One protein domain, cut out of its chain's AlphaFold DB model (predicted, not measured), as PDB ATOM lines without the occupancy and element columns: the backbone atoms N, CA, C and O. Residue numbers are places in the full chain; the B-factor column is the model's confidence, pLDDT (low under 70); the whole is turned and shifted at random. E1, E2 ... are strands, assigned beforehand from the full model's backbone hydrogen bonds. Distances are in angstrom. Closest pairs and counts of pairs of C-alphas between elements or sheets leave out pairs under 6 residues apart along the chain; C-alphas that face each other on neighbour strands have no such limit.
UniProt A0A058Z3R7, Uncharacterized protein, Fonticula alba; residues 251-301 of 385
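What this domain is: This is residues 251 to 301 of the 385 residues of an uncharacterized protein of Fonticula alba (UniProt A0A058Z3R7). This domain has little regular structure: a small two-stranded hairpin, E1 and E2, forms one end of an elongated body of loops. Behind it, residues 274 to 275 run between residues 261 to 262 and residues 291 to 292, in short antiparallel pairings. The printed part has 51 residues, with no named helix and two named strands, E1 then E2, antiparallel; the class is all strand, with 6 residues in named elements. It is only just compact, close to loose, with a radius of gyration of the C-alphas of 11.4 A and spans of 35 by 21 by 17 A.

Where its parts are: E1, residues 279 to 281, is 6.9 A long and begins at C-alpha 279 (164.604, -118.108, 262.930). E2, residues 284 to 286, is 6.5 A long and ends at C-alpha 286 (169.684, -117.010, 261.520).

How they stand to each other: E1 and E2 form a hairpin with a tight link, their directions 140 degrees apart. C-alphas 280 and 285 face each other at 4.3 A. N 279 and O 286, 2.9 A apart, are within hydrogen-bond range.

The domain as a whole: The two C-alphas farthest apart, of Pro 270 and Ser 283, are 35.7 A apart. The printed part has no cut. Residues 266 to 268 and 270 have pLDDT under 70.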
ATOM      1  N   ARG A 251     157.206-115.396 272.959       95.88
ATOM      2  CA  ARG A 251     158.081-115.026 271.836       95.88
ATOM      3  C   ARG A 251     159.378-114.416 272.366       95.88
ATOM      4  O   ARG A 251     159.363-113.642 273.321       95.88
ATOM      5  N   CYS A 252     160.497-114.739 271.725       96.25
ATOM      6  CA  CYS A 252     161.810-114.218 272.085       96.25
ATOM      7  C   CYS A 252     161.817-112.677 272.042       96.25
ATOM      8  O   CYS A 252     161.540-112.110 270.979       96.25
ATOM      9  N   PRO A 253     162.184-111.975 273.131       96.44
ATOM     10  CA  PRO A 253     162.133-110.512 273.168       96.44
ATOM     11  C   PRO A 253     163.131-109.859 272.197       96.44
ATOM     12  O   PRO A 253     162.866-108.763 271.701       96.44
ATOM     13  N   ARG A 254     164.242-110.546 271.876       96.75
ATOM     14  CA  ARG A 254     165.306-110.053 270.984       96.75
ATOM     15  C   ARG A 254     164.930-110.106 269.500       96.75
ATOM     16  O   ARG A 254     165.159-109.127 268.800       96.75
ATOM     17  N   CYS A 255     164.376-111.218 269.000       96.56
ATOM     18  CA  CYS A 255     164.030-111.354 267.572       96.56
ATOM     19  C   CYS A 255     162.536-111.201 267.259       96.56
ATOM     20  O   CYS A 255     162.192-110.997 266.097       96.56
ATOM     21  N   ARG A 256     161.652-111.353 268.256       95.69
ATOM     22  CA  ARG A 256     160.173-111.328 268.174       95.69
ATOM     23  C   ARG A 256     159.516-112.316 267.192       95.69
ATOM     24  O   ARG A 256     158.292-112.377 267.136       95.69
ATOM     25  N   ARG A 257     160.305-113.103 266.451       94.56
ATOM     26  CA  ARG A 257     159.861-114.061 265.421       94.56
ATOM     27  C   ARG A 257     159.668-115.472 265.969       94.56
ATOM     28  O   ARG A 257     158.633-116.079 265.723       94.56
ATOM     29  N   ALA A 258     160.648-115.981 266.710       95.38
ATOM     30  CA  ALA A 258     160.612-117.329 267.265       95.38
ATOM     31  C   ALA A 258     160.002-117.354 268.671       95.38
ATOM     32  O   ALA A 258     160.259-116.465 269.488       95.38
ATOM     33  N   THR A 259     159.244-118.406 268.963       95.88
ATOM     34  CA  THR A 259     158.880-118.794 270.330       95.88
ATOM     35  C   THR A 259     160.109-119.392 271.021       95.88
ATOM     36  O   THR A 259     160.918-120.063 270.379       95.88
ATOM     37  N   LEU A 260     160.297-119.099 272.310       95.12
ATOM     38  CA  LEU A 260     161.402-119.659 273.092       95.12
ATOM     39  C   LEU A 260     161.232-121.175 273.275       95.12
ATOM     40  O   LEU A 260     160.107-121.673 273.298       95.12
ATOM     41  N   ARG A 261     162.345-121.898 273.437       92.25
ATOM     42  CA  ARG A 261     162.373-123.302 273.876       92.25
ATOM     43  C   ARG A 261     162.997-123.422 275.264       92.25
ATOM     44  O   ARG A 261     163.774-122.556 275.668       92.25
ATOM     45  N   LEU A 262     162.676-124.506 275.963       90.56
ATOM     46  CA  LEU A 262     163.419-124.947 277.144       90.56
ATOM     47  C   LEU A 262     164.799-125.461 276.701       90.56
ATOM     48  O   LEU A 262     164.932-126.012 275.604       90.56
ATOM     49  N   GLY A 263     165.831-125.250 277.517       85.00
ATOM     50  CA  GLY A 263     167.175-125.758 277.250       85.00
ATOM     51  C   GLY A 263     167.215-127.289 277.276       85.00
ATOM     52  O   GLY A 263     166.672-127.916 278.185       85.00
ATOM     53  N   HIS A 264     167.874-127.901 276.288       76.19
ATOM     54  CA  HIS A 264     168.012-129.357 276.219       76.19
ATOM     55  C   HIS A 264     168.641-129.918 277.510       76.19
ATOM     56  O   HIS A 264     169.688-129.447 277.949       76.19
ATOM     57  N   GLY A 265     168.001-130.931 278.101       70.88
ATOM     58  CA  GLY A 265     168.475-131.604 279.315       70.88
ATOM     59  C   GLY A 265     168.075-130.953 280.646       70.88
ATOM     60  O   GLY A 265     168.497-131.451 281.686       70.88
ATOM     61  N   GLN A 266     167.270-129.883 280.656       68.44
ATOM     62  CA  GLN A 266     166.721-129.320 281.898       68.44
ATOM     63  C   GLN A 266     165.314-129.863 282.193       68.44
ATOM     64  O   GLN A 266     164.485-130.002 281.296       68.44
ATOM     65  N   SER A 267     165.054-130.188 283.464       68.12
ATOM     66  CA  SER A 267     163.744-130.656 283.937       68.12
ATOM     67  C   SER A 267     162.802-129.474 284.190       68.12
ATOM     68  O   SER A 267     163.226-128.500 284.818       68.12
ATOM     69  N   PRO A 268     161.520-129.546 283.782       69.44
ATOM     70  CA  PRO A 268     160.685-128.356 283.720       69.44
ATOM     71  C   PRO A 268     160.249-127.842 285.100       69.44
ATOM     72  O   PRO A 268     159.656-128.579 285.899       69.44
ATOM     73  N   GLY A 269     160.534-126.564 285.377       71.81
ATOM     74  CA  GLY A 269     160.507-125.994 286.728       71.81
ATOM     75  C   GLY A 269     160.708-124.468 286.804       71.81
ATOM     76  O   GLY A 269     160.926-123.799 285.790       71.81
ATOM     77  N   PRO A 270     160.597-123.874 288.007       65.94
ATOM     78  CA  PRO A 270     160.757-122.435 288.197       65.94
ATOM     79  C   PRO A 270     162.223-122.016 288.008       65.94
ATOM     80  O   PRO A 270     163.093-122.402 288.781       65.94
ATOM     81  N   GLY A 271     162.488-121.193 286.988       71.56
ATOM     82  CA  GLY A 271     163.817-120.632 286.719       71.56
ATOM     83  C   GLY A 271     164.668-121.362 285.672       71.56
ATOM     84  O   GLY A 271     165.843-121.025 285.538       71.56
ATOM     85  N   GLU A 272     164.098-122.304 284.913       83.56
ATOM     86  CA  GLU A 272     164.753-122.936 283.750       83.56
ATOM     87  C   GLU A 272     165.453-121.948 282.806       83.56
ATOM     88  O   GLU A 272     164.975-120.833 282.570       83.56
ATOM     89  N   ALA A 273     166.532-122.412 282.171       90.44
ATOM     90  CA  ALA A 273     167.123-121.726 281.036       90.44
ATOM     91  C   ALA A 273     166.216-121.855 279.802       90.44
ATOM     92  O   ALA A 273     166.081-122.926 279.210       90.44
ATOM     93  N   VAL A 274     165.626-120.736 279.385       93.44
ATOM     94  CA  VAL A 274     164.953-120.589 278.093       93.44
ATOM     95  C   VAL A 274     165.920-120.024 277.060       93.44
ATOM     96  O   VAL A 274     166.675-119.088 277.331       93.44
ATOM     97  N   GLU A 275     165.876-120.550 275.841       95.62
ATOM     98  CA  GLU A 275     166.687-120.060 274.727       95.62
ATOM     99  C   GLU A 275     165.878-119.891 273.439       95.62
ATOM    100  O   GLU A 275     164.845-120.521 273.219       95.62
ATOM    101  N   CYS A 276     166.336-118.989 272.574       96.00
ATOM    102  CA  CYS A 276     165.722-118.747 271.276       96.00
ATOM    103  C   CYS A 276     166.360-119.651 270.209       96.00
ATOM    104  O   CYS A 276     167.537-119.446 269.903       96.00
ATOM    105  N   PRO A 277     165.604-120.553 269.552       95.50
ATOM    106  CA  PRO A 277     166.130-121.535 268.595       95.50
ATOM    107  C   PRO A 277     166.529-120.946 267.221       95.50
ATOM    108  O   PRO A 277     166.537-121.656 266.222       95.50
ATOM    109  N   GLY A 278     166.821-119.644 267.135       96.19
ATOM    110  CA  GLY A 278     166.970-118.927 265.862       96.19
ATOM    111  C   GLY A 278     165.651-118.764 265.094       96.19
ATOM    112  O   GLY A 278     164.570-118.999 265.630       96.19
ATOM    113  N   TYR A 279     165.731-118.276 263.856       95.81
ATOM    114  CA  TYR A 279     164.604-118.108 262.930       95.81
ATOM    115  C   TYR A 279     165.103-118.057 261.478       95.81
ATOM    116  O   TYR A 279     166.240-117.669 261.224       95.81
ATOM    117  N   PHE A 280     164.254-118.401 260.512       95.00
ATOM    118  CA  PHE A 280     164.586-118.302 259.086       95.00
ATOM    119  C   PHE A 280     164.254-116.917 258.505       95.00
ATOM    120  O   PHE A 280     163.330-116.228 258.955       95.00
ATOM    121  N   VAL A 281     165.023-116.499 257.495       95.75
ATOM    122  CA  VAL A 281     164.790-115.305 256.669       95.75
ATOM    123  C   VAL A 281     164.978-115.705 255.207       95.75
ATOM    124  O   VAL A 281     166.107-115.829 254.731       95.75
ATOM    125  N   GLY A 282     163.868-115.971 254.513       94.81
ATOM    126  CA  GLY A 282     163.909-116.778 253.290       94.81
ATOM    127  C   GLY A 282     164.453-118.175 253.607       94.81
ATOM    128  O   GLY A 282     164.182-118.715 254.680       94.81
ATOM    129  N   SER A 283     165.284-118.725 252.724       95.94
ATOM    130  CA  SER A 283     165.973-120.007 252.933       95.94
ATOM    131  C   SER A 283     167.077-119.973 254.002       95.94
ATOM    132  O   SER A 283     167.517-121.024 254.460       95.94
ATOM    133  N   LYS A 284     167.548-118.790 254.428       97.12
ATOM    134  CA  LYS A 284     168.708-118.675 255.327       97.12
ATOM    135  C   LYS A 284     168.286-118.674 256.796       97.12
ATOM    136  O   LYS A 284     167.614-117.749 257.262       97.12
ATOM    137  N   PHE A 285     168.723-119.692 257.537       96.56
ATOM    138  CA  PHE A 285     168.640-119.724 258.998       96.56
ATOM    139  C   PHE A 285     169.464-118.582 259.614       96.56
ATOM    140  O   PHE A 285     170.530-118.223 259.109       96.56
ATOM    141  N   ARG A 286     168.973-118.001 260.711       97.62
ATOM    142  CA  ARG A 286     169.684-117.010 261.520       97.62
ATOM    143  C   ARG A 286     169.542-117.334 262.997       97.62
ATOM    144  O   ARG A 286     168.440-117.334 263.551       97.62
ATOM    145  N   GLU A 287     170.672-117.531 263.658       97.69
ATOM    146  CA  GLU A 287     170.710-117.645 265.109       97.69
ATOM    147  C   GLU A 287     170.349-116.321 265.790       97.69
ATOM    148  O   GLU A 287     170.613-115.227 265.289       97.69
ATOM    149  N   CYS A 288     169.733-116.421 266.968       97.19
ATOM    150  CA  CYS A 288     169.371-115.260 267.782       97.19
ATOM    151  C   CYS A 288     170.281-115.087 269.009       97.19
ATOM    152  O   CYS A 288     170.320-113.998 269.590       97.19
ATOM    153  N   GLY A 289     170.951-116.153 269.463       96.25
ATOM    154  CA  GLY A 289     171.820-116.149 270.648       96.25
ATOM    155  C   GLY A 289     171.168-115.664 271.955       96.25
ATOM    156  O   GLY A 289     171.881-115.344 272.898       96.25
ATOM    157  N   PHE A 290     169.838-115.538 272.022       96.62
ATOM    158  CA  PHE A 290     169.146-115.140 273.249       96.62
ATOM    159  C   PHE A 290     168.995-116.362 274.152       96.62
ATOM    160  O   PHE A 290     168.365-117.341 273.746       96.62
ATOM    161  N   LYS A 291     169.538-116.273 275.367       95.94
ATOM    162  CA  LYS A 291     169.333-117.222 276.464       95.94
ATOM    163  C   LYS A 291     169.039-116.432 277.739       95.94
ATOM    164  O   LYS A 291     169.620-115.366 277.932       95.94
ATOM    165  N   ALA A 292     168.154-116.938 278.587       94.31
ATOM    166  CA  ALA A 292     167.828-116.351 279.883       94.31
ATOM    167  C   ALA A 292     167.409-117.449 280.870       94.31
ATOM    168  O   ALA A 292     166.819-118.440 280.458       94.31
ATOM    169  N   ALA A 293     167.699-117.274 282.157       91.88
ATOM    170  CA  ALA A 293     167.364-118.225 283.218       91.88
ATOM    171  C   ALA A 293     166.919-117.482 284.488       91.88
ATOM    172  O   ALA A 293     167.091-116.262 284.594       91.88
ATOM    173  N   GLY A 294     166.355-118.208 285.455       87.69
ATOM    174  CA  GLY A 294     165.874-117.635 286.713       87.69
ATOM    175  C   GLY A 294     164.856-116.512 286.487       87.69
ATOM    176  O   GLY A 294     164.014-116.586 285.594       87.69
ATOM    177  N   ALA A 295     164.981-115.432 287.262       85.94
ATOM    178  CA  ALA A 295     164.147-114.234 287.138       85.94
ATOM    179  C   ALA A 295     164.340-113.449 285.817       85.94
ATOM    180  O   ALA A 295     163.559-112.547 285.530       85.94
ATOM    181  N   GLY A 296     165.359-113.773 285.009       86.81
ATOM    182  CA  GLY A 296     165.563-113.175 283.686       86.81
ATOM    183  C   GLY A 296     164.741-113.826 282.567       86.81
ATOM    184  O   GLY A 296     164.665-113.278 281.466       86.81
ATOM    185  N   ALA A 297     164.141-114.997 282.810       87.88
ATOM    186  CA  ALA A 297     163.286-115.664 281.833       87.88
ATOM    187  C   ALA A 297     161.965-114.883 281.644       87.88
ATOM    188  O   ALA A 297     161.312-114.555 282.637       87.88
ATOM    189  N   PRO A 298     161.521-114.597 280.401       88.56
ATOM    190  CA  PRO A 298     160.236-113.942 280.170       88.56
ATOM    191  C   PRO A 298     159.067-114.727 280.777       88.56
ATOM    192  O   PRO A 298     159.011-115.954 280.662       88.56
ATOM    193  N   ALA A 299     158.118-114.007 281.383       90.44
ATOM    194  CA  ALA A 299     156.936-114.599 282.000       90.44
ATOM    195  C   ALA A 299     156.174-115.501 281.012       90.44
ATOM    196  O   ALA A 299     155.928-115.126 279.861       90.44
ATOM    197  N   ARG A 300     155.800-116.701 281.470       90.62
ATOM    198  CA  ARG A 300     154.996-117.647 280.685       90.62
ATOM    199  C   ARG A 300     153.538-117.188 280.669       90.62
ATOM    200  O   ARG A 300     153.018-116.713 281.674       90.62
ATOM    201  N   GLY A 301     152.886-117.326 279.519       88.94
ATOM    202  CA  GLY A 301     151.457-117.040 279.378       88.94
ATOM    203  C   GLY A 301     150.587-118.163 279.949       88.94
ATOM    204  O   GLY A 301     151.057-119.274 280.192       88.94
TER     205      GLY A 301